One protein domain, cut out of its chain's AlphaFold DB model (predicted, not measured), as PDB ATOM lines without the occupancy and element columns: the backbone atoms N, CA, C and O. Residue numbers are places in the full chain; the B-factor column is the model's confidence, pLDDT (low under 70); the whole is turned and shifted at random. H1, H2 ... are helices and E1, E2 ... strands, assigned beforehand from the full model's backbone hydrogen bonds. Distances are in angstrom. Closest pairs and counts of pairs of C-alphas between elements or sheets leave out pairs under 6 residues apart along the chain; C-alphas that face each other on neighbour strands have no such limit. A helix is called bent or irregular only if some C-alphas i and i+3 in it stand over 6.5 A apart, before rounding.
ATOM      1  N   GLU A   6     239.807 252.964 172.811       52.06
ATOM      2  CA  GLU A   6     239.814 251.689 172.087       52.06
ATOM      3  C   GLU A   6     241.040 250.829 172.429       52.06
ATOM      4  O   GLU A   6     240.902 249.619 172.610       52.06
ATOM      5  N   HIS A   7     242.213 251.447 172.617       58.25
ATOM      6  CA  HIS A   7     243.409 250.739 173.082       58.25
ATOM      7  C   HIS A   7     243.196 250.166 174.489       58.25
ATOM      8  O   HIS A   7     243.524 249.010 174.734       58.25
ATOM      9  N   TRP A   8     242.563 250.918 175.395       57.00
ATOM     10  CA  TRP A   8     242.227 250.417 176.733       57.00
ATOM     11  C   TRP A   8     241.225 249.259 176.705       57.00
ATOM     12  O   TRP A   8     241.395 248.279 177.430       57.00
ATOM     13  N   ARG A   9     240.221 249.315 175.824       54.38
ATOM     14  CA  ARG A   9     239.266 248.213 175.638       54.38
ATOM     15  C   ARG A   9     239.947 246.950 175.098       54.38
ATOM     16  O   ARG A   9     239.637 245.851 175.553       54.38
ATOM     17  N   ARG A  10     240.901 247.092 174.169       55.44
ATOM     18  CA  ARG A  10     241.700 245.968 173.650       55.44
ATOM     19  C   ARG A  10     242.628 245.387 174.712       55.44
ATOM     20  O   ARG A  10     242.612 244.174 174.894       55.44
ATOM     21  N   VAL A  11     243.335 246.224 175.476       50.41
ATOM     22  CA  VAL A  11     244.159 245.781 176.615       50.41
ATOM     23  C   VAL A  11     243.305 245.038 177.642       50.41
ATOM     24  O   VAL A  11     243.684 243.946 178.045       50.41
ATOM     25  N   SER A  12     242.117 245.538 177.998       49.81
ATOM     26  CA  SER A  12     241.208 244.843 178.923       49.81
ATOM     27  C   SER A  12     240.769 243.469 178.406       49.81
ATOM     28  O   SER A  12     240.694 242.525 179.188       49.81
ATOM     29  N   ASN A  13     240.486 243.336 177.109       53.41
ATOM     30  CA  ASN A  13     240.111 242.055 176.508       53.41
ATOM     31  C   ASN A  13     241.296 241.080 176.439       53.41
ATOM     32  O   ASN A  13     241.116 239.885 176.666       53.41
ATOM     33  N   VAL A  14     242.508 241.582 176.170       56.50
ATOM     34  CA  VAL A  14     243.746 240.791 176.211       56.50
ATOM     35  C   VAL A  14     244.061 240.360 177.643       56.50
ATOM     36  O   VAL A  14     244.380 239.197 177.836       56.50
ATOM     37  N   VAL A  15     243.905 241.227 178.648       53.72
ATOM     38  CA  VAL A  15     244.069 240.882 180.074       53.72
ATOM     39  C   VAL A  15     243.075 239.802 180.483       53.72
ATOM     40  O   VAL A  15     243.498 238.777 180.997       53.72
ATOM     41  N   ARG A  16     241.777 239.965 180.189       52.88
ATOM     42  CA  ARG A  16     240.762 238.931 180.470       52.88
ATOM     43  C   ARG A  16     241.103 237.607 179.792       52.88
ATOM     44  O   ARG A  16     241.059 236.564 180.431       52.88
ATOM     45  N   GLY A  17     241.521 237.660 178.528       54.69
ATOM     46  CA  GLY A  17     241.971 236.490 177.783       54.69
ATOM     47  C   GLY A  17     243.214 235.835 178.389       54.69
ATOM     48  O   GLY A  17     243.229 234.625 178.559       54.69
ATOM     49  N   VAL A  18     244.263 236.593 178.709       55.38
ATOM     50  CA  VAL A  18     245.521 236.077 179.276       55.38
ATOM     51  C   VAL A  18     245.287 235.517 180.674       55.38
ATOM     52  O   VAL A  18     245.756 234.420 180.955       55.38
ATOM     53  N   THR A  19     244.521 236.207 181.517       52.72
ATOM     54  CA  THR A  19     244.109 235.713 182.833       52.72
ATOM     55  C   THR A  19     243.332 234.405 182.683       52.72
ATOM     56  O   THR A  19     243.718 233.413 183.294       52.72
ATOM     57  N   ALA A  20     242.345 234.332 181.783       49.03
ATOM     58  CA  ALA A  20     241.621 233.095 181.483       49.03
ATOM     59  C   ALA A  20     242.531 231.988 180.912       49.03
ATOM     60  O   ALA A  20     242.470 230.851 181.358       49.03
ATOM     61  N   GLY A  21     243.434 232.292 179.979       50.31
ATOM     62  CA  GLY A  21     244.351 231.322 179.371       50.31
ATOM     63  C   GLY A  21     245.400 230.774 180.345       50.31
ATOM     64  O   GLY A  21     245.707 229.584 180.312       50.31
ATOM     65  N   VAL A  22     245.905 231.614 181.255       50.34
ATOM     66  CA  VAL A  22     246.769 231.205 182.373       50.34
ATOM     67  C   VAL A  22     245.984 230.342 183.370       50.34
ATOM     68  O   VAL A  22     246.537 229.379 183.893       50.34
ATOM     69  N   LEU A  23     244.691 230.617 183.582       43.62
ATOM     70  CA  LEU A  23     243.797 229.807 184.421       43.62
ATOM     71  C   LEU A  23     243.398 228.461 183.783       43.62
ATOM     72  O   LEU A  23     243.173 227.492 184.507       43.62
ATOM     73  N   LEU A  24     243.371 228.364 182.450       43.12
ATOM     74  CA  LEU A  24     242.820 227.219 181.708       43.12
ATOM     75  C   LEU A  24     243.852 226.193 181.205       43.12
ATOM     76  O   LEU A  24     243.464 225.116 180.754       43.12
ATOM     77  N   PRO A  34     239.415 226.715 170.671       42.59
ATOM     78  CA  PRO A  34     240.598 227.569 170.908       42.59
ATOM     79  C   PRO A  34     240.908 228.661 169.852       42.59
ATOM     80  O   PRO A  34     241.860 229.430 170.010       42.59
ATOM     81  N   ARG A  35     240.147 228.754 168.750       47.50
ATOM     82  CA  ARG A  35     240.446 229.635 167.604       47.50
ATOM     83  C   ARG A  35     240.273 231.130 167.890       47.50
ATOM     84  O   ARG A  35     241.004 231.927 167.304       47.50
ATOM     85  N   ASN A  36     239.355 231.527 168.775       48.19
ATOM     86  CA  ASN A  36     239.117 232.951 169.066       48.19
ATOM     87  C   ASN A  36     240.143 233.526 170.054       48.19
ATOM     88  O   ASN A  36     240.602 234.653 169.878       48.19
ATOM     89  N   PHE A  37     240.583 232.723 171.027       50.62
ATOM     90  CA  PHE A  37     241.655 233.095 171.951       50.62
ATOM     91  C   PHE A  37     242.999 233.276 171.224       50.62
ATOM     92  O   PHE A  37     243.665 234.300 171.383       50.62
ATOM     93  N   GLY A  38     243.344 232.335 170.334       55.38
ATOM     94  CA  GLY A  38     244.558 232.414 169.517       55.38
ATOM     95  C   GLY A  38     244.600 233.637 168.592       55.38
ATOM     96  O   GLY A  38     245.649 234.261 168.467       55.38
ATOM     97  N   ARG A  39     243.467 234.041 167.992       56.28
ATOM     98  CA  ARG A  39     243.405 235.225 167.110       56.28
ATOM     99  C   ARG A  39     243.623 236.547 167.847       56.28
ATOM    100  O   ARG A  39     244.320 237.415 167.323       56.28
ATOM    101  N   ASN A  40     243.064 236.700 169.046       58.34
ATOM    102  CA  ASN A  40     243.223 237.933 169.823       58.34
ATOM    103  C   ASN A  40     244.656 238.093 170.358       58.34
ATOM    104  O   ASN A  40     245.178 239.202 170.377       58.34
ATOM    105  N   LEU A  41     245.329 236.992 170.714       59.19
ATOM    106  CA  LEU A  41     246.746 237.017 171.100       59.19
ATOM    107  C   LEU A  41     247.689 237.252 169.914       59.19
ATOM    108  O   LEU A  41     248.668 237.976 170.054       59.19
ATOM    109  N   GLN A  42     247.397 236.671 168.745       67.56
ATOM    110  CA  GLN A  42     248.218 236.840 167.537       67.56
ATOM    111  C   GLN A  42     248.155 238.252 166.942       67.56
ATOM    112  O   GLN A  42     249.045 238.629 166.185       67.56
ATOM    113  N   THR A  43     247.110 239.021 167.255       72.19
ATOM    114  CA  THR A  43     246.910 240.382 166.730       72.19
ATOM    115  C   THR A  43     247.247 241.484 167.734       72.19
ATOM    116  O   THR A  43     247.294 242.649 167.346       72.19
ATOM    117  N   ALA A  44     247.519 241.135 168.996       73.81
ATOM    118  CA  ALA A  44     247.952 242.089 170.009       73.81
ATOM    119  C   ALA A  44     249.391 242.553 169.738       73.81
ATOM    120  O   ALA A  44     250.302 241.754 169.514       73.81
ATOM    121  N   SER A  45     249.611 243.862 169.783       82.62
ATOM    122  CA  SER A  45     250.945 244.448 169.704       82.62
ATOM    123  C   SER A  45     251.789 244.094 170.935       82.62
ATOM    124  O   SER A  45     251.271 243.838 172.024       82.62
ATOM    125  N   ALA A  46     253.117 244.148 170.795       70.88
ATOM    126  CA  ALA A  46     254.038 243.953 171.920       70.88
ATOM    127  C   ALA A  46     253.756 244.925 173.085       70.88
ATOM    128  O   ALA A  46     253.883 244.550 174.249       70.88
ATOM    129  N   THR A  47     253.318 246.150 172.776       72.50
ATOM    130  CA  THR A  47     252.916 247.156 173.768       72.50
ATOM    131  C   THR A  47     251.645 246.749 174.516       72.50
ATOM    132  O   THR A  47     251.593 246.888 175.734       72.50
ATOM    133  N   GLU A  48     250.633 246.214 173.827       65.00
ATOM    134  CA  GLU A  48     249.396 245.734 174.462       65.00
ATOM    135  C   GLU A  48     249.656 244.520 175.361       65.00
ATOM    136  O   GLU A  48     249.127 244.458 176.468       65.00
ATOM    137  N   LEU A  49     250.525 243.597 174.936       66.69
ATOM    138  CA  LEU A  49     250.951 242.455 175.752       66.69
ATOM    139  C   LEU A  49     251.771 242.890 176.975       66.69
ATOM    140  O   LEU A  49     251.593 242.341 178.062       66.69
ATOM    141  N   TYR A  50     252.643 243.890 176.820       70.75
ATOM    142  CA  TYR A  50     253.409 244.463 177.927       70.75
ATOM    143  C   TYR A  50     252.499 245.159 178.948       70.75
ATOM    144  O   TYR A  50     252.592 244.867 180.136       70.75
ATOM    145  N   LEU A  51     251.569 246.011 178.503       67.06
ATOM    146  CA  LEU A  51     250.608 246.682 179.388       67.06
ATOM    147  C   LEU A  51     249.669 245.688 180.078       67.06
ATOM    148  O   LEU A  51     249.393 245.836 181.265       67.06
ATOM    149  N   ALA A  52     249.224 244.648 179.367       67.00
ATOM    150  CA  ALA A  52     248.430 243.578 179.957       67.00
ATOM    151  C   ALA A  52     249.212 242.823 181.042       67.00
ATOM    152  O   ALA A  52     248.676 242.553 182.114       67.00
ATOM    153  N   ARG A  53     250.496 242.530 180.800       72.69
ATOM    154  CA  ARG A  53     251.392 241.926 181.795       72.69
ATOM    155  C   ARG A  53     251.571 242.822 183.018       72.69
ATOM    156  O   ARG A  53     251.445 242.324 184.130       72.69
ATOM    157  N   GLU A  54     251.855 244.109 182.836       70.81
ATOM    158  CA  GLU A  54     252.021 245.047 183.956       70.81
ATOM    159  C   GLU A  54     250.723 245.200 184.762       70.81
ATOM    160  O   GLU A  54     250.769 245.216 185.989       70.81
ATOM    161  N   GLN A  55     249.556 245.213 184.105       70.12
ATOM    162  CA  GLN A  55     248.262 245.226 184.790       70.12
ATOM    163  C   GLN A  55     248.050 243.956 185.625       70.12
ATOM    164  O   GLN A  55     247.748 244.057 186.809       70.12
ATOM    165  N   VAL A  56     248.299 242.770 185.057       68.06
ATOM    166  CA  VAL A  56     248.211 241.495 185.795       68.06
ATOM    167  C   VAL A  56     249.181 241.472 186.979       68.06
ATOM    168  O   VAL A  56     248.824 241.009 188.057       68.06
ATOM    169  N   LEU A  57     250.405 241.985 186.820       64.62
ATOM    170  CA  LEU A  57     251.375 242.076 187.918       64.62
ATOM    171  C   LEU A  57     250.926 243.060 189.006       64.62
ATOM    172  O   LEU A  57     251.131 242.782 190.188       64.62
ATOM    173  N   ASN A  58     250.293 244.174 188.637       66.69
ATOM    174  CA  ASN A  58     249.709 245.114 189.593       66.69
ATOM    175  C   ASN A  58     248.534 244.484 190.353       66.69
ATOM    176  O   ASN A  58     248.490 244.586 191.579       66.69
ATOM    177  N   ASP A  59     247.665 243.748 189.660       63.69
ATOM    178  CA  ASP A  59     246.524 243.041 190.253       63.69
ATOM    179  C   ASP A  59     246.979 241.873 191.153       63.69
ATOM    180  O   ASP A  59     246.368 241.586 192.185       63.69
ATOM    181  N   LEU A  60     248.101 241.222 190.816       67.94
ATOM    182  CA  LEU A  60     248.730 240.176 191.628       67.94
ATOM    183  C   LEU A  60     249.587 240.731 192.773       67.94
ATOM    184  O   LEU A  60     249.877 239.985 193.709       67.94
ATOM    185  N   SER A  61     249.985 242.007 192.749       72.31
ATOM    186  CA  SER A  61     250.864 242.604 193.766       72.31
ATOM    187  C   SER A  61     250.325 242.447 195.195       72.31
ATOM    188  O   SER A  61     251.101 242.039 196.063       72.31
ATOM    189  N   PRO A  62     249.021 242.653 195.478       67.25
ATOM    190  CA  PRO A  62     248.456 242.374 196.798       67.25
ATOM    191  C   PRO A  62     248.519 240.889 197.181       67.25
ATOM    192  O   PRO A  62     248.846 240.566 198.322       67.25
ATOM    193  N   ALA A  63     248.241 239.970 196.250       66.88
ATOM    194  CA  ALA A  63     248.320 238.526 196.499       66.88
ATOM    195  C   ALA A  63     249.760 238.068 196.765       66.88
ATOM    196  O   ALA A  63     250.013 237.270 197.666       66.88
ATOM    197  N   ALA A  64     250.709 238.627 196.021       69.75
ATOM    198  CA  ALA A  64     252.128 238.374 196.177       69.75
ATOM    199  C   ALA A  64     252.663 238.906 197.511       69.75
ATOM    200  O   ALA A  64     253.381 238.199 198.214       69.75
ATOM    201  N   ALA A  65     252.261 240.118 197.903       68.69
ATOM    202  CA  ALA A  65     252.591 240.683 199.206       68.69
ATOM    203  C   ALA A  65     252.006 239.844 200.358       68.69
ATOM    204  O   ALA A  65     252.703 239.585 201.338       68.69
ATOM    205  N   ARG A  66     250.757 239.361 200.229       70.12
ATOM    206  CA  ARG A  66     250.127 238.445 201.201       70.12
ATOM    207  C   ARG A  66     250.914 237.151 201.352       70.12
ATOM    208  O   ARG A  66     251.231 236.761 202.472       70.12
ATOM    209  N   ALA A  67     251.265 236.518 200.235       71.38
ATOM    210  CA  ALA A  67     252.093 235.322 200.247       71.38
ATOM    211  C   ALA A  67     253.457 235.609 200.897       71.38
ATOM    212  O   ALA A  67     253.873 234.871 201.785       71.38
ATOM    213  N   ALA A  68     254.114 236.717 200.547       72.88
ATOM    214  CA  ALA A  68     255.393 237.098 201.136       72.88
ATOM    215  C   ALA A  68     255.321 237.261 202.664       72.88
ATOM    216  O   ALA A  68     256.112 236.637 203.367       72.88
ATOM    217  N   ALA A  69     254.345 238.014 203.179       72.62
ATOM    218  CA  ALA A  69     254.151 238.216 204.618       72.62
ATOM    219  C   ALA A  69     253.801 236.910 205.357       72.62
ATOM    220  O   ALA A  69     254.291 236.647 206.456       72.62
ATOM    221  N   LYS A  70     252.985 236.053 204.737       75.06
ATOM    222  CA  LYS A  70     252.620 234.738 205.275       75.06
ATOM    223  C   LYS A  70     253.836 233.827 205.405       75.06
ATOM    224  O   LYS A  70     254.100 233.289 206.477       75.06
ATOM    225  N   TYR A  71     254.592 233.663 204.322       75.06
ATOM    226  CA  TYR A  71     255.778 232.813 204.331       75.06
ATOM    227  C   TYR A  71     256.896 233.403 205.180       75.06
ATOM    228  O   TYR A  71     257.611 232.636 205.814       75.06
ATOM    229  N   GLN A  72     256.989 234.730 205.286       79.69
ATOM    230  CA  GLN A  72     257.830 235.387 206.278       79.69
ATOM    231  C   GLN A  72     257.502 234.891 207.687       79.69
ATOM    232  O   GLN A  72     258.393 234.367 208.344       79.69
ATOM    233  N   LYS A  73     256.240 234.966 208.127       76.44
ATOM    234  CA  LYS A  73     255.836 234.539 209.477       76.44
ATOM    235  C   LYS A  73     256.117 233.055 209.737       76.44
ATOM    236  O   LYS A  73     256.581 232.700 210.816       76.44
ATOM    237  N   ILE A  74     255.864 232.196 208.750       76.56
ATOM    238  CA  ILE A  74     256.136 230.752 208.849       76.56
ATOM    239  C   ILE A  74     257.648 230.489 208.984       76.56
ATOM    240  O   ILE A  74     258.072 229.705 209.834       76.56
ATOM    241  N   ILE A  75     258.463 231.150 208.157       77.69
ATOM    242  CA  ILE A  75     259.922 230.980 208.121       77.69
ATOM    243  C   ILE A  75     260.577 231.581 209.377       77.69
ATOM    244  O   ILE A  75     261.431 230.941 209.988       77.69
ATOM    245  N   GLU A  76     260.150 232.768 209.809       74.56
ATOM    246  CA  GLU A  76     260.605 233.426 211.042       74.56
ATOM    247  C   GLU A  76     260.209 232.632 212.293       74.56
ATOM    248  O   GLU A  76     261.010 232.500 213.219       74.56
ATOM    249  N   GLY A  77     259.008 232.042 212.296       75.69
ATOM    250  CA  GLY A  77     258.509 231.171 213.361       75.69
ATOM    251  C   GLY A  77     259.199 229.805 213.439       75.69
ATOM    252  O   GLY A  77     258.992 229.082 214.411       75.69
ATOM    253  N   ARG A  78     260.036 229.455 212.450       75.69
ATOM    254  CA  ARG A  78     260.781 228.186 212.362       75.69
ATOM    255  C   ARG A  78     259.888 226.939 212.449       75.69
ATOM    256  O   ARG A  78     260.346 225.889 212.902       75.69
ATOM    257  N   ASP A  79     258.637 227.022 211.997       78.62
ATOM    258  CA  ASP A  79     257.719 225.875 211.991       78.62
ATOM    259  C   ASP A  79     258.007 224.965 210.788       78.62
ATOM    260  O   ASP A  79     257.373 225.019 209.733       78.62
ATOM    261  N   ILE A  80     259.035 224.132 210.940       75.81
ATOM    262  CA  ILE A  80     259.508 223.222 209.891       75.81
ATOM    263  C   ILE A  80     258.425 222.208 209.503       75.81
ATOM    264  O   ILE A  80     258.356 221.818 208.339       75.81
ATOM    265  N   ALA A  81     257.565 221.802 210.444       73.31
ATOM    266  CA  ALA A  81     256.474 220.875 210.167       73.31
ATOM    267  C   ALA A  81     255.408 221.520 209.272       73.31
ATOM    268  O   ALA A  81     254.915 220.877 208.350       73.31
ATOM    269  N   GLU A  82     255.082 222.794 209.497       75.06
ATOM    270  CA  GLU A  82     254.167 223.553 208.643       75.06
ATOM    271  C   GLU A  82     254.761 223.842 207.259       75.06
ATOM    272  O   GLU A  82     254.068 223.707 206.248       75.06
ATOM    273  N   ILE A  83     256.054 224.178 207.184       73.69
ATOM    274  CA  ILE A  83     256.760 224.339 205.902       73.69
ATOM    275  C   ILE A  83     256.717 223.029 205.111       73.69
ATOM    276  O   ILE A  83     256.317 223.037 203.948       73.69
ATOM    277  N   ALA A  84     257.065 221.905 205.745       71.31
ATOM    278  CA  ALA A  84     257.034 220.587 205.119       71.31
ATOM    279  C   ALA A  84     255.618 220.215 204.652       71.31
ATOM    280  O   ALA A  84     255.435 219.842 203.498       71.31
ATOM    281  N   ARG A  85     254.594 220.428 205.489       72.94
ATOM    282  CA  ARG A  85     253.186 220.160 205.149       72.94
ATOM    283  C   ARG A  85     252.707 220.964 203.938       72.94
ATOM    284  O   ARG A  85     251.949 220.450 203.123       72.94
ATOM    285  N   ARG A  86     253.155 222.217 203.804       70.19
ATOM    286  CA  ARG A  86     252.796 223.102 202.680       70.19
ATOM    287  C   ARG A  86     253.568 222.814 201.403       70.19
ATOM    288  O   ARG A  86     253.029 223.027 200.322       70.19
ATOM    289  N   ILE A  87     254.813 222.365 201.519       67.31
ATOM    290  CA  ILE A  87     255.605 221.902 200.375       67.31
ATOM    291  C   ILE A  87     255.099 220.524 199.910       67.31
ATOM    292  O   ILE A  87     255.113 220.234 198.718       67.31
ATOM    293  N   GLY A  88     254.597 219.706 200.840       57.97
ATOM    294  CA  GLY A  88     254.151 218.328 200.641       57.97
ATOM    295  C   GLY A  88     252.640 218.135 200.503       57.97
ATOM    296  O   GLY A  88     252.134 217.102 200.942       57.97
ATOM    297  N   ILE A  89     251.892 219.075 199.909       51.53
ATOM    298  CA  ILE A  89     250.454 218.877 199.644       51.53
ATOM    299  C   ILE A  89     250.268 217.768 198.580       51.53
ATOM    300  O   ILE A  89     250.201 218.016 197.382       51.53
ATOM    301  N   GLN A  90     250.216 216.531 199.079       45.69
ATOM    302  CA  GLN A  90     249.541 215.331 198.576       45.69
ATOM    303  C   GLN A  90     249.758 214.941 197.101       45.69
ATOM    304  O   GLN A  90     248.859 215.046 196.271       45.69
ATOM    305  N   GLY A  91     250.918 214.351 196.799       48.25
ATOM    306  CA  GLY A  91     251.039 213.409 195.675       48.25
ATOM    307  C   GLY A  91     251.269 214.004 194.282       48.25
ATOM    308  O   GLY A  91     251.228 213.260 193.305       48.25
ATOM    309  N   ILE A  92     251.552 215.303 194.168       44.62
ATOM    310  CA  ILE A  92     252.026 215.918 192.919       44.62
ATOM    311  C   ILE A  92     253.546 216.100 193.030       44.62
ATOM    312  O   ILE A  92     254.018 216.749 193.959       44.62
ATOM    313  N   ASP A  93     254.288 215.489 192.100       47.84
ATOM    314  CA  ASP A  93     255.756 215.400 192.018       47.84
ATOM    315  C   ASP A  93     256.545 216.505 192.745       47.84
ATOM    316  O   ASP A  93     256.496 217.688 192.386       47.84
ATOM    317  N   ALA A  94     257.350 216.075 193.721       50.28
ATOM    318  CA  ALA A  94     258.281 216.881 194.500       50.28
ATOM    319  C   ALA A  94     259.321 217.587 193.605       50.28
ATOM    320  O   ALA A  94     260.413 217.080 193.359       50.28
ATOM    321  N   ARG A  95     258.995 218.794 193.135       63.47
ATOM    322  CA  ARG A  95     259.917 219.698 192.418       63.47
ATOM    323  C   ARG A  95     260.362 220.885 193.269       63.47
ATOM    324  O   ARG A  95     260.669 221.948 192.734       63.47
ATOM    325  N   PHE A  96     260.380 220.732 194.594       70.69
ATOM    326  CA  PHE A  96     261.003 221.743 195.438       70.69
ATOM    327  C   PHE A  96     262.521 221.571 195.426       70.69
ATOM    328  O   PHE A  96     263.038 220.519 195.799       70.69
ATOM    329  N   HIS A  97     263.245 222.601 194.993       80.25
ATOM    330  CA  HIS A  97     264.700 222.542 194.834       80.25
ATOM    331  C   HIS A  97     265.410 223.593 195.692       80.25
ATOM    332  O   HIS A  97     264.916 224.699 195.874       80.25
ATOM    333  N   TRP A  98     266.609 223.280 196.179       83.12
ATOM    334  CA  TRP A  98     267.523 224.265 196.763       83.12
ATOM    335  C   TRP A  98     268.696 224.435 195.801       83.12
ATOM    336  O   TRP A  98     269.379 223.457 195.494       83.12
ATOM    337  N   LYS A  99     268.920 225.640 195.271       85.75
ATOM    338  CA  LYS A  99     269.986 225.897 194.290       85.75
ATOM    339  C   LYS A  99     270.783 227.149 194.628       85.75
ATOM    340  O   LYS A  99     270.280 228.061 195.272       85.75
ATOM    341  N   VAL A 100     272.014 227.210 194.136       81.56
ATOM    342  CA  VAL A 100     272.794 228.450 194.084       81.56
ATOM    343  C   VAL A 100     272.496 229.137 192.753       81.56
ATOM    344  O   VAL A 100     272.490 228.478 191.708       81.56
ATOM    345  N   GLN A 101     272.204 230.438 192.767       78.31
ATOM    346  CA  GLN A 101     271.917 231.187 191.543       78.31
ATOM    347  C   GLN A 101     273.097 231.080 190.557       78.31
ATOM    348  O   GLN A 101     274.240 231.354 190.910       78.31
ATOM    349  N   GLY A 102     272.824 230.644 189.323       75.19
ATOM    350  CA  GLY A 102     273.838 230.486 188.271       75.19
ATOM    351  C   GLY A 102     274.590 229.148 188.248       75.19
ATOM    352  O   GLY A 102     275.407 228.949 187.355       75.19
ATOM    353  N   VAL A 103     274.305 228.214 189.164       75.75
ATOM    354  CA  VAL A 103     274.908 226.867 189.170       75.75
ATOM    355  C   VAL A 103     273.868 225.833 188.728       75.75
ATOM    356  O   VAL A 103     272.751 225.813 189.253       75.75
ATOM    357  N   SER A 104     274.211 224.962 187.768       64.19
ATOM    358  CA  SER A 104     273.359 223.823 187.396       64.19
ATOM    359  C   SER A 104     273.200 222.905 188.612       64.19
ATOM    360  O   SER A 104     274.184 222.392 189.139       64.19
ATOM    361  N   SER A 105     271.966 222.764 189.089       57.50
ATOM    362  CA  SER A 105     271.597 222.152 190.369       57.50
ATOM    363  C   SER A 105     272.198 220.765 190.618       57.50
ATOM    364  O   SER A 105     272.179 219.922 189.724       57.50
ATOM    365  N   SER A 106     272.559 220.479 191.872       53.75
ATOM    366  CA  SER A 106     272.508 219.110 192.392       53.75
ATOM    367  C   SER A 106     271.089 218.863 192.928       53.75
ATOM    368  O   SER A 106     270.645 219.616 193.799       53.75
ATOM    369  N   PRO A 107     270.323 217.895 192.394       54.56
ATOM    370  CA  PRO A 107     268.978 217.617 192.876       54.56
ATOM    371  C   PRO A 107     269.064 216.913 194.234       54.56
ATOM    372  O   PRO A 107     269.513 215.769 194.324       54.56
ATOM    373  N   PHE A 108     268.616 217.576 195.299       63.72
ATOM    374  CA  PHE A 108     268.273 216.874 196.536       63.72
ATOM    375  C   PHE A 108     267.120 215.914 196.223       63.72
ATOM    376  O   PHE A 108     266.149 216.304 195.575       63.72
ATOM    377  N   LYS A 109     267.272 214.638 196.592       57.44
ATOM    378  CA  LYS A 109     266.448 213.547 196.042       57.44
ATOM    379  C   LYS A 109     265.192 213.246 196.865       57.44
ATOM    380  O   LYS A 109     264.358 212.487 196.388       57.44
ATOM    381  N   ASN A 110     265.053 213.786 198.081       71.31
ATOM    382  CA  ASN A 110     263.871 213.550 198.917       71.31
ATOM    383  C   ASN A 110     263.597 214.658 199.955       71.31
ATOM    384  O   ASN A 110     264.453 215.487 200.266       71.31
ATOM    385  N   GLU A 111     262.376 214.634 200.492       73.00
ATOM    386  CA  GLU A 111     261.841 215.549 201.509       73.00
ATOM    387  C   GLU A 111     262.714 215.627 202.775       73.00
ATOM    388  O   GLU A 111     262.974 216.719 203.284       73.00
ATOM    389  N   SER A 112     263.255 214.498 203.243       76.94
ATOM    390  CA  SER A 112     264.085 214.439 204.454       76.94
ATOM    391  C   SER A 112     265.350 215.298 204.354       76.94
ATOM    392  O   SER A 112     265.689 215.999 205.306       76.94
ATOM    393  N   GLN A 113     266.026 215.299 203.197       80.56
ATOM    394  CA  GLN A 113     267.218 216.130 202.963       80.56
ATOM    395  C   GLN A 113     266.898 217.628 203.003       80.56
ATOM    396  O   GLN A 113     267.691 218.433 203.487       80.56
ATOM    397  N   MET A 114     265.721 218.013 202.514       77.69
ATOM    398  CA  MET A 114     265.265 219.400 202.539       77.69
ATOM    399  C   MET A 114     264.905 219.853 203.954       77.69
ATOM    400  O   MET A 114     265.281 220.952 204.360       77.69
ATOM    401  N   ILE A 115     264.221 218.999 204.720       80.12
ATOM    402  CA  ILE A 115     263.914 219.249 206.132       80.12
ATOM    403  C   ILE A 115     265.207 219.442 206.933       80.12
ATOM    404  O   ILE A 115     265.282 220.358 207.750       80.12
ATOM    405  N   GLU A 116     266.239 218.627 206.691       82.81
ATOM    406  CA  GLU A 116     267.553 218.815 207.317       82.81
ATOM    407  C   GLU A 116     268.191 220.160 206.953       82.81
ATOM    408  O   GLU A 116     268.629 220.873 207.850       82.81
ATOM    409  N   LEU A 117     268.176 220.570 205.680       82.44
ATOM    410  CA  LEU A 117     268.714 221.875 205.267       82.44
ATOM    411  C   LEU A 117     267.980 223.049 205.923       82.44
ATOM    412  O   LEU A 117     268.623 224.000 206.372       82.44
ATOM    413  N   LEU A 118     266.650 222.975 206.024       82.12
ATOM    414  CA  LEU A 118     265.853 223.973 206.740       82.12
ATOM    415  C   LEU A 118     266.216 224.003 208.230       82.12
ATOM    416  O   LEU A 118     266.434 225.084 208.774       82.12
ATOM    417  N   LYS A 119     266.379 222.838 208.878       83.62
ATOM    418  CA  LYS A 119     266.865 222.742 210.270       83.62
ATOM    419  C   LYS A 119     268.246 223.379 210.429       83.62
ATOM    420  O   LYS A 119     268.448 224.159 211.357       83.62
ATOM    421  N   THR A 120     269.184 223.083 209.527       84.25
ATOM    422  CA  THR A 120     270.544 223.644 209.535       84.25
ATOM    423  C   THR A 120     270.551 225.150 209.290       84.25
ATOM    424  O   THR A 120     271.353 225.866 209.884       84.25
ATOM    425  N   SER A 121     269.676 225.655 208.422       83.44
ATOM    426  CA  SER A 121     269.548 227.092 208.191       83.44
ATOM    427  C   SER A 121     268.976 227.797 209.427       83.44
ATOM    428  O   SER A 121     269.557 228.774 209.896       83.44
ATOM    429  N   PHE A 122     267.896 227.265 210.005       82.75
ATOM    430  CA  PHE A 122     267.208 227.871 211.149       82.75
ATOM    431  C   PHE A 122     267.970 227.755 212.472       82.75
ATOM    432  O   PHE A 122     267.698 228.531 213.391       82.75
ATOM    433  N   SER A 123     268.923 226.826 212.600       82.38
ATOM    434  CA  SER A 123     269.735 226.690 213.816       82.38
ATOM    435  C   SER A 123     270.755 227.816 213.997       82.38
ATOM    436  O   SER A 123     271.133 228.100 215.130       82.38
ATOM    437  N   LYS A 124     271.177 228.484 212.912       82.75
ATOM    438  CA  LYS A 124     272.185 229.557 212.966       82.75
ATOM    439  C   LYS A 124     271.599 230.848 213.535       82.75
ATOM    440  O   LYS A 124     272.071 231.362 214.542       82.75
ATOM    441  N   THR A 125     270.560 231.365 212.890       82.44
ATOM    442  CA  THR A 125     269.947 232.671 213.180       82.44
ATOM    443  C   THR A 125     268.539 232.700 212.598       82.44
ATOM    444  O   THR A 125     268.263 231.991 211.633       82.44
ATOM    445  N   ALA A 126     267.637 233.507 213.169       82.25
ATOM    446  CA  ALA A 126     266.307 233.667 212.588       82.25
ATOM    447  C   ALA A 126     266.439 234.321 211.198       82.25
ATOM    448  O   ALA A 126     267.152 235.327 211.083       82.25
ATOM    449  N   PRO A 127     265.812 233.754 210.154       87.38
ATOM    450  CA  PRO A 127     265.726 234.420 208.865       87.38
ATOM    451  C   PRO A 127     265.013 235.762 209.025       87.38
ATOM    452  O   PRO A 127     264.053 235.854 209.779       87.38
ATOM    453  N   GLU A 128     265.466 236.791 208.320       88.69
ATOM    454  CA  GLU A 128     264.866 238.129 208.350       88.69
ATOM    455  C   GLU A 128     264.415 238.485 206.933       88.69
ATOM    456  O   GLU A 128     265.225 238.435 206.004       88.69
ATOM    457  N   CYS A 129     263.135 238.813 206.736       90.06
ATOM    458  CA  CYS A 129     262.627 239.210 205.419       90.06
ATOM    459  C   CYS A 129     263.147 240.599 205.034       90.06
ATOM    460  O   CYS A 129     262.873 241.592 205.704       90.06
ATOM    461  N   VAL A 130     263.878 240.669 203.925       91.88
ATOM    462  CA  VAL A 130     264.528 241.894 203.436       91.88
ATOM    463  C   VAL A 130     263.625 242.620 202.443       91.88
ATOM    464  O   VAL A 130     263.554 243.845 202.424       91.88
ATOM    465  N   GLY A 131     262.906 241.855 201.626       89.31
ATOM    466  CA  GLY A 131     261.940 242.365 200.666       89.31
ATOM    467  C   GLY A 131     261.499 241.289 199.681       89.31
ATOM    468  O   GLY A 131     261.890 240.127 199.792       89.31
ATOM    469  N   TYR A 132     260.695 241.662 198.694       91.69
ATOM    470  CA  TYR A 132     260.245 240.761 197.642       91.69
ATOM    471  C   TYR A 132     260.267 241.429 196.265       91.69
ATOM    472  O   TYR A 132     260.205 242.649 196.136       91.69
ATOM    473  N   THR A 133     260.335 240.615 195.216       90.56
ATOM    474  CA  THR A 133     260.100 241.040 193.830       90.56
ATOM    475  C   THR A 133     258.955 240.225 193.245       90.56
ATOM    476  O   THR A 133     258.770 239.060 193.609       90.56
ATOM    477  N   LEU A 134     258.182 240.837 192.351       83.19
ATOM    478  CA  LEU A 134     257.100 240.174 191.634       83.19
ATOM    479  C   LEU A 134     257.378 240.246 190.131       83.19
ATOM    480  O   LEU A 134     257.376 241.326 189.547       83.19
ATOM    481  N   GLY A 135     257.645 239.089 189.532       85.50
ATOM    482  CA  GLY A 135     257.693 238.885 188.086       85.50
ATOM    483  C   GLY A 135     256.724 237.770 187.692       85.50
ATOM    484  O   GLY A 135     255.634 237.673 188.241       85.50
ATOM    485  N   MET A 136     257.137 236.873 186.791       76.94
ATOM    486  CA  MET A 136     256.405 235.606 186.577       76.94
ATOM    487  C   MET A 136     256.396 234.705 187.821       76.94
ATOM    488  O   MET A 136     255.548 233.831 187.965       76.94
ATOM    489  N   GLU A 137     257.360 234.926 188.708       87.44
ATOM    490  CA  GLU A 137     257.479 234.274 189.999       87.44
ATOM    491  C   GLU A 137     257.493 235.361 191.075       87.44
ATOM    492  O   GLU A 137     258.022 236.461 190.865       87.44
ATOM    493  N   LEU A 138     256.939 235.048 192.240       87.44
ATOM    494  CA  LEU A 138     257.161 235.844 193.439       87.44
ATOM    495  C   LEU A 138     258.472 235.374 194.067       87.44
ATOM    496  O   LEU A 138     258.632 234.192 194.356       87.44
ATOM    497  N   ARG A 139     259.413 236.284 194.305       91.44
ATOM    498  CA  ARG A 139     260.668 235.997 195.013       91.44
ATOM    499  C   ARG A 139     260.686 236.781 196.311       91.44
ATOM    500  O   ARG A 139     260.705 238.005 196.262       91.44
ATOM    501  N   VAL A 140     260.737 236.088 197.444       90.56
ATOM    502  CA  VAL A 140     260.857 236.690 198.780       90.56
ATOM    503  C   VAL A 140     262.277 236.477 199.272       90.56
ATOM    504  O   VAL A 140     262.740 235.341 199.352       90.56
ATOM    505  N   VAL A 141     262.993 237.558 199.552       92.12
ATOM    506  CA  VAL A 141     264.408 237.521 199.914       92.12
ATOM    507  C   VAL A 141     264.553 237.589 201.424       92.12
ATOM    508  O   VAL A 141     264.103 238.538 202.063       92.12
ATOM    509  N   PHE A 142     265.232 236.589 201.973       92.38
ATOM    510  CA  PHE A 142     265.569 236.492 203.382       92.38
ATOM    511  C   PHE A 142     267.070 236.645 203.573       92.38
ATOM    512  O   PHE A 142     267.869 236.045 202.854       92.38
ATOM    513  N   LYS A 143     267.453 237.399 204.593       92.25
ATOM    514  CA  LYS A 143     268.784 237.336 205.186       92.25
ATOM    515  C   LYS A 143     268.821 236.156 206.155       92.25
ATOM    516  O   LYS A 143     267.803 235.833 206.762       92.25
ATOM    517  N   ASN A 144     269.980 235.525 206.315       89.56
ATOM    518  CA  ASN A 144     270.215 234.423 207.254       89.56
ATOM    519  C   ASN A 144     269.471 233.106 206.943       89.56
ATOM    520  O   ASN A 144     269.434 232.216 207.788       89.56
ATOM    521  N   LEU A 145     268.933 232.938 205.730       86.31
ATOM    522  CA  LEU A 145     268.300 231.690 205.270       86.31
ATOM    523  C   LEU A 145     269.296 230.758 204.542       86.31
ATOM    524  O   LEU A 145     268.908 229.837 203.829       86.31
ATOM    525  N   SER A 146     270.601 231.005 204.679       84.12
ATOM    526  CA  SER A 146     271.623 230.255 203.946       84.12
ATOM    527  C   SER A 146     271.970 228.931 204.635       84.12
ATOM    528  O   SER A 146     272.445 228.897 205.782       84.12
ATOM    529  N   ALA A 147     271.756 227.821 203.932       80.44
ATOM    530  CA  ALA A 147     272.084 226.485 204.427       80.44
ATOM    531  C   ALA A 147     273.493 226.053 203.999       80.44
ATOM    532  O   ALA A 147     274.176 225.337 204.735       80.44
ATOM    533  N   LEU A 148     273.959 226.529 202.843       78.19
ATOM    534  CA  LEU A 148     275.205 226.083 202.230       78.19
ATOM    535  C   LEU A 148     276.392 226.922 202.730       78.19
ATOM    536  O   LEU A 148     276.397 228.144 202.640       78.19
ATOM    537  N   GLY A 149     277.424 226.270 203.265       79.50
ATOM    538  CA  GLY A 149     278.603 226.926 203.851       79.50
ATOM    539  C   GLY A 149     279.618 227.488 202.845       79.50
ATOM    540  O   GLY A 149     280.806 227.524 203.152       79.50
ATOM    541  N   PHE A 150     279.199 227.877 201.639       82.25
ATOM    542  CA  PHE A 150     280.119 228.378 200.613       82.25
ATOM    543  C   PHE A 150     280.536 229.827 200.895       82.25
ATOM    544  O   PHE A 150     279.697 230.694 201.133       82.25
ATOM    545  N   SER A 151     281.837 230.113 200.802       86.12
ATOM    546  CA  SER A 151     282.407 231.446 201.056       86.12
ATOM    547  C   SER A 151     281.940 232.521 200.063       86.12
ATOM    548  O   SER A 151     281.986 233.712 200.384       86.12
ATOM    549  N   GLU A 152     281.476 232.122 198.877       87.12
ATOM    550  CA  GLU A 152     280.974 233.013 197.822       87.12
ATOM    551  C   GLU A 152     279.510 233.440 198.012       87.12
ATOM    552  O   GLU A 152     279.042 234.366 197.341       87.12
ATOM    553  N   LEU A 153     278.777 232.804 198.932       89.88
ATOM    554  CA  LEU A 153     277.381 233.140 199.197       89.88
ATOM    555  C   LEU A 153     277.264 234.381 200.072       89.88
ATOM    556  O   LEU A 153     278.076 234.639 200.962       89.88
ATOM    557  N   SER A 154     276.234 235.175 199.799       91.06
ATOM    558  CA  SER A 154     275.994 236.446 200.483       91.06
ATOM    559  C   SER A 154     275.412 236.296 201.890       91.06
ATOM    560  O   SER A 154     275.383 237.270 202.639       91.06
ATOM    561  N   GLY A 155     274.924 235.103 202.242       90.25
ATOM    562  CA  GLY A 155     274.075 234.889 203.416       90.25
ATOM    563  C   GLY A 155     272.603 235.255 203.186       90.25
ATOM    564  O   GLY A 155     271.822 235.215 204.136       90.25
ATOM    565  N   TYR A 156     272.220 235.599 201.951       93.31
ATOM    566  CA  TYR A 156     270.840 235.851 201.546       93.31
ATOM    567  C   TYR A 156     270.330 234.729 200.645       93.31
ATOM    568  O   TYR A 156     271.052 234.251 199.765       93.31
ATOM    569  N   SER A 157     269.057 234.387 200.816       92.69
ATOM    570  CA  SER A 157     268.369 233.402 199.986       92.69
ATOM    571  C   SER A 157     267.017 233.944 199.529       92.69
ATOM    572  O   SER A 157     266.269 234.530 200.309       92.69
ATOM    573  N   GLY A 158     266.685 233.745 198.256       90.62
ATOM    574  CA  GLY A 158     265.367 234.007 197.694       90.62
ATOM    575  C   GLY A 158     264.496 232.755 197.731       90.62
ATOM    576  O   GLY A 158     264.822 231.764 197.084       90.62
ATOM    577  N   VAL A 159     263.369 232.795 198.434       88.62
ATOM    578  CA  VAL A 159     262.321 231.775 198.312       88.62
ATOM    579  C   VAL A 159     261.449 232.142 197.118       88.62
ATOM    580  O   VAL A 159     260.876 233.231 197.066       88.62
ATOM    581  N   ILE A 160     261.394 231.250 196.134       88.31
ATOM    582  CA  ILE A 160     260.684 231.457 194.876       88.31
ATOM    583  C   ILE A 160     259.350 230.734 194.915       88.31
ATOM    584  O   ILE A 160     259.293 229.519 195.119       88.31
ATOM    585  N   PHE A 161     258.292 231.472 194.626       85.12
ATOM    586  CA  PHE A 161     256.936 230.980 194.551       85.12
ATOM    587  C   PHE A 161     256.427 231.063 193.115       85.12
ATOM    588  O   PHE A 161     256.493 232.121 192.484       85.12
ATOM    589  N   HIS A 162     255.876 229.959 192.619       83.44
ATOM    590  CA  HIS A 162     255.100 229.977 191.385       83.44
ATOM    591  C   HIS A 162     253.648 230.294 191.713       83.44
ATOM    592  O   HIS A 162     253.077 229.735 192.652       83.44
ATOM    593  N   PHE A 163     253.047 231.173 190.917       76.88
ATOM    594  CA  PHE A 163     251.606 231.359 190.945       76.88
ATOM    595  C   PHE A 163     250.945 230.095 190.397       76.88
ATOM    596  O   PHE A 163     251.148 229.738 189.236       76.88
ATOM    597  N   ASN A 164     250.188 229.395 191.239       71.75
ATOM    598  CA  ASN A 164     249.329 228.313 190.800       71.75
ATOM    599  C   ASN A 164     247.948 228.908 190.500       71.75
ATOM    600  O   ASN A 164     247.205 229.221 191.439       71.75
ATOM    601  N   PRO A 165     247.587 229.060 189.218       62.62
ATOM    602  CA  PRO A 165     246.364 229.749 188.845       62.62
ATOM    603  C   PRO A 165     245.121 228.992 189.325       62.62
ATOM    604  O   PRO A 165     244.143 229.619 189.711       62.62
ATOM    605  N   ARG A 166     245.195 227.658 189.451       60.41
ATOM    606  CA  ARG A 166     244.088 226.824 189.941       60.41
ATOM    607  C   ARG A 166     243.619 227.218 191.341       60.41
ATOM    608  O   ARG A 166     242.429 227.158 191.623       60.41
ATOM    609  N   PHE A 167     244.553 227.617 192.202       57.66
ATOM    610  CA  PHE A 167     244.272 227.971 193.594       57.66
ATOM    611  C   PHE A 167     244.379 229.473 193.863       57.66
ATOM    612  O   PHE A 167     244.192 229.885 195.002       57.66
ATOM    613  N   ILE A 168     244.715 230.278 192.843       67.06
ATOM    614  CA  ILE A 168     245.025 231.711 192.977       67.06
ATOM    615  C   ILE A 168     246.013 231.929 194.145       67.06
ATOM    616  O   ILE A 168     245.881 232.830 194.972       67.06
ATOM    617  N   ALA A 169     247.007 231.043 194.242       69.56
ATOM    618  CA  ALA A 169     247.920 230.973 195.375       69.56
ATOM    619  C   ALA A 169     249.366 230.851 194.901       69.56
ATOM    620  O   ALA A 169     249.671 230.163 193.926       69.56
ATOM    621  N   PHE A 170     250.272 231.506 195.620       76.62
ATOM    622  CA  PHE A 170     251.709 231.383 195.405       76.62
ATOM    623  C   PHE A 170     252.233 230.179 196.188       76.62
ATOM    624  O   PHE A 170     252.221 230.183 197.417       76.62
ATOM    625  N   MET A 171     252.700 229.151 195.478       78.62
ATOM    626  CA  MET A 171     253.264 227.948 196.089       78.62
ATOM    627  C   MET A 171     254.792 228.002 196.062       78.62
ATOM    628  O   MET A 171     255.361 228.291 195.006       78.62
ATOM    629  N   PRO A 172     255.477 227.721 197.184       81.38
ATOM    630  CA  PRO A 172     256.930 227.706 197.240       81.38
ATOM    631  C   PRO A 172     257.444 226.585 196.335       81.38
ATOM    632  O   PRO A 172     257.028 225.438 196.453       81.38
ATOM    633  N   THR A 173     258.349 226.923 195.419       83.56
ATOM    634  CA  THR A 173     258.921 225.974 194.448       83.56
ATOM    635  C   THR A 173     260.416 225.788 194.599       83.56
ATOM    636  O   THR A 173     260.931 224.752 194.205       83.56
ATOM    637  N   ARG A 174     261.151 226.763 195.140       87.06
ATOM    638  CA  ARG A 174     262.583 226.588 195.407       87.06
ATOM    639  C   ARG A 174     263.145 227.641 196.345       87.06
ATOM    640  O   ARG A 174     262.586 228.728 196.461       87.06
ATOM    641  N   VAL A 175     264.296 227.332 196.933       88.31
ATOM    642  CA  VAL A 175     265.189 228.308 197.570       88.31
ATOM    643  C   VAL A 175     266.385 228.553 196.652       88.31
ATOM    644  O   VAL A 175     267.004 227.611 196.154       88.31
ATOM    645  N   GLU A 176     266.699 229.821 196.406       91.19
ATOM    646  CA  GLU A 176     267.869 230.270 195.657       91.19
ATOM    647  C   GLU A 176     268.840 231.003 196.583       91.19
ATOM    648  O   GLU A 176     268.531 232.089 197.058       91.19
ATOM    649  N   GLU A 177     270.023 230.446 196.817       91.44
ATOM    650  CA  GLU A 177     271.113 231.155 197.496       91.44
ATOM    651  C   GLU A 177     271.670 232.238 196.565       91.44
ATOM    652  O   GLU A 177     271.973 231.959 195.397       91.44
ATOM    653  N   ILE A 178     271.814 233.461 197.079       92.69
ATOM    654  CA  ILE A 178     272.248 234.629 196.307       92.69
ATOM    655  C   ILE A 178     273.773 234.788 196.450       92.69
ATOM    656  O   ILE A 178     274.266 234.980 197.570       92.69
ATOM    657  N   PRO A 179     274.557 234.736 195.359       93.56
ATOM    658  CA  PRO A 179     275.994 235.000 195.388       93.56
ATOM    659  C   PRO A 179     276.311 236.433 195.834       93.56
ATOM    660  O   PRO A 179     275.568 237.366 195.533       93.56
ATOM    661  N   LYS A 180     277.461 236.646 196.491       93.50
ATOM    662  CA  LYS A 180     277.919 237.987 196.920       93.50
ATOM    663  C   LYS A 180     277.930 239.014 195.786       93.50
ATOM    664  O   LYS A 180     277.559 240.161 196.009       93.50
ATOM    665  N   LYS A 181     278.323 238.594 194.579       94.06
ATOM    666  CA  LYS A 181     278.384 239.456 193.387       94.06
ATOM    667  C   LYS A 181     277.008 239.947 192.908       94.06
ATOM    668  O   LYS A 181     276.927 241.047 192.375       94.06
ATOM    669  N   ASP A 182     275.944 239.177 193.148       92.62
ATOM    670  CA  ASP A 182     274.586 239.466 192.656       92.62
ATOM    671  C   ASP A 182     273.713 240.156 193.723       92.62
ATOM    672  O   ASP A 182     272.608 240.634 193.439       92.62
ATOM    673  N   LEU A 183     274.208 240.233 194.967       93.44
ATOM    674  CA  LEU A 183     273.482 240.815 196.095       93.44
ATOM    675  C   LEU A 183     273.081 242.284 195.854       93.44
ATOM    676  O   LEU A 183     271.902 242.580 196.049       93.44
ATOM    677  N   PRO A 184     273.965 243.204 195.404       95.00
ATOM    678  CA  PRO A 184     273.586 244.611 195.238       95.00
ATOM    679  C   PRO A 184     272.431 244.806 194.251       95.00
ATOM    680  O   PRO A 184     271.496 245.555 194.530       95.00
ATOM    681  N   GLN A 185     272.457 244.083 193.126       92.94
ATOM    682  CA  GLN A 185     271.395 244.135 192.120       92.94
ATOM    683  C   GLN A 185     270.089 243.543 192.653       92.94
ATOM    684  O   GLN A 185     269.019 244.096 192.410       92.94
ATOM    685  N   THR A 186     270.175 242.442 193.406       91.44
ATOM    686  CA  THR A 186     268.995 241.819 194.011       91.44
ATOM    687  C   THR A 186     268.327 242.762 195.004       91.44
ATOM    688  O   THR A 186     267.114 242.926 194.941       91.44
ATOM    689  N   LEU A 187     269.100 243.420 195.876       93.19
ATOM    690  CA  LEU A 187     268.564 244.327 196.895       93.19
ATOM    691  C   LEU A 187     267.957 245.607 196.300       93.19
ATOM    692  O   LEU A 187     266.945 246.079 196.811       93.19
ATOM    693  N   ALA A 188     268.520 246.147 195.213       92.69
ATOM    694  CA  ALA A 188     268.055 247.395 194.598       92.69
ATOM    695  C   ALA A 188     266.619 247.330 194.031       92.69
ATOM    696  O   ALA A 188     265.991 248.370 193.850       92.69
ATOM    697  N   GLY A 189     266.099 246.130 193.747       86.81
ATOM    698  CA  GLY A 189     264.762 245.923 193.177       86.81
ATOM    699  C   GLY A 189     263.700 245.437 194.166       86.81
ATOM    700  O   GLY A 189     262.574 245.161 193.747       86.81
ATOM    701  N   LEU A 190     264.034 245.273 195.450       90.88
ATOM    702  CA  LEU A 190     263.106 244.705 196.425       90.88
ATOM    703  C   LEU A 190     262.061 245.723 196.888       90.88
ATOM    704  O   LEU A 190     262.382 246.816 197.345       90.88
ATOM    705  N   LYS A 191     260.794 245.305 196.862       87.19
ATOM    706  CA  LYS A 191     259.720 245.937 197.630       87.19
ATOM    707  C   LYS A 191     259.835 245.483 199.097       87.19
ATOM    708  O   LYS A 191     260.089 244.300 199.326       87.19
ATOM    709  N   PRO A 192     259.657 246.360 200.098       85.38
ATOM    710  CA  PRO A 192     259.775 245.980 201.507       85.38
ATOM    711  C   PRO A 192     258.727 244.924 201.903       85.38
ATOM    712  O   PRO A 192     257.593 244.963 201.428       85.38
ATOM    713  N   CYS A 193     259.088 243.995 202.800       77.38
ATOM    714  CA  CYS A 193     258.139 242.996 203.321       77.38
ATOM    715  C   CYS A 193     257.094 243.608 204.275       77.38
ATOM    716  O   CYS A 193     256.020 243.041 204.466       77.38
TER     717      CYS A 193
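What this domain is: This is residues 6 to 24 and 34 to 193 of the 802 residues of an uncharacterized protein of Microgenomates group bacterium Gr01-1014_5 (UniProt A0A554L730). A strongly twisted sheet of five strands curls round H3b, the second arm of a long bent helix, while the first arm, H3a, leads away to H1 and H2, with which it makes a helical lobe at one end of the domain. H4 and H5 pack together by the other end of H3b, and short H6 lies over E4. The printed part has 179 residues, with six named helices and five named strands in the order H1 H2 H3 H4 E1 H5 E2 E3 E4 E5 H6; the class is mixed, and so is the sheet, ordered E1 E5 E4 E3 E2. The whole is compact, with a radius of gyration of the C-alphas of 18.4 A and spans of 57 by 38 by 30 A.

How they stand to each other: Start with H1, residues 6 to 24, whose residues 14 to 17 alone only just touch H2, residues 35 to 43, with 3 pairs of C-alphas within 8 A; the closest are those of Gly 17 and Phe 37, 6.8 A. H3, residues 46 to 76, was assigned as one helix by its hydrogen bonds but is bent: C-alphas 59 and 62 are 6.9 A apart, and arms H3a, residues 46 to 59, and H3b, residues 62 to 76, stand at a steep tilt of 51 degrees. H3a touches H1, the closest C-alphas being those of Val 15 and Ala 52, 5.1 A. H3b is on one face of the sheet; its closest C-alpha to E3, residues 137 to 143, is that of Ala 68, 6.0 A from that of Val 140. H4, residues 80 to 87, only grazes the sheet with residues 83 to 87 and touches H5, residues 111 to 124, closest at the C-alphas of Ile 80 and Ile 115, 7.0 A. Edge strand E1, residues 97 to 100, is parallel to E5, residues 169 to 179, with N 99 and O 175 within hydrogen-bond range at 2.9 A. E2, residues 128 to 134, E3, E4, residues 153 to 164, and E5 form a meander, each strand the antiparallel neighbour of the one before; look for N 130 and O 141 at 2.8 A, N 140 and O 159 at 2.9 A, and N 158 and O 176 at 2.8 A. H6, residues 183 to 188, is on the sheet at a height of 8.1 A. Every O i to N i+4 pair is within hydrogen-bond range in H1, H2, H3a, H3b, H4 and H6, and 9 of 10 are in H5.

Where its parts are: Find C-alpha 6 at (239.814, 251.689, 172.087); from there H1 runs 26.5 A. H3b runs 20.7 A to C-alpha 76 at (260.605, 233.426, 211.042). E4 covers 29.7 A and E5 28.4 A. H6 ends at C-alpha 188, (268.055, 247.395, 194.598).

The domain as a whole: The C-alphas farthest apart are those of Glu 6 and Ser 123, 57.1 A. Residues 25 to 33 are not printed; C-alphas 24 and 34 are 11.0 A apart across this cut. Of the links printed whole, none is long. Mean pLDDT of the printed part is 73.9, with 61 residues under 70, among them 6 to 24 and 34 to 42.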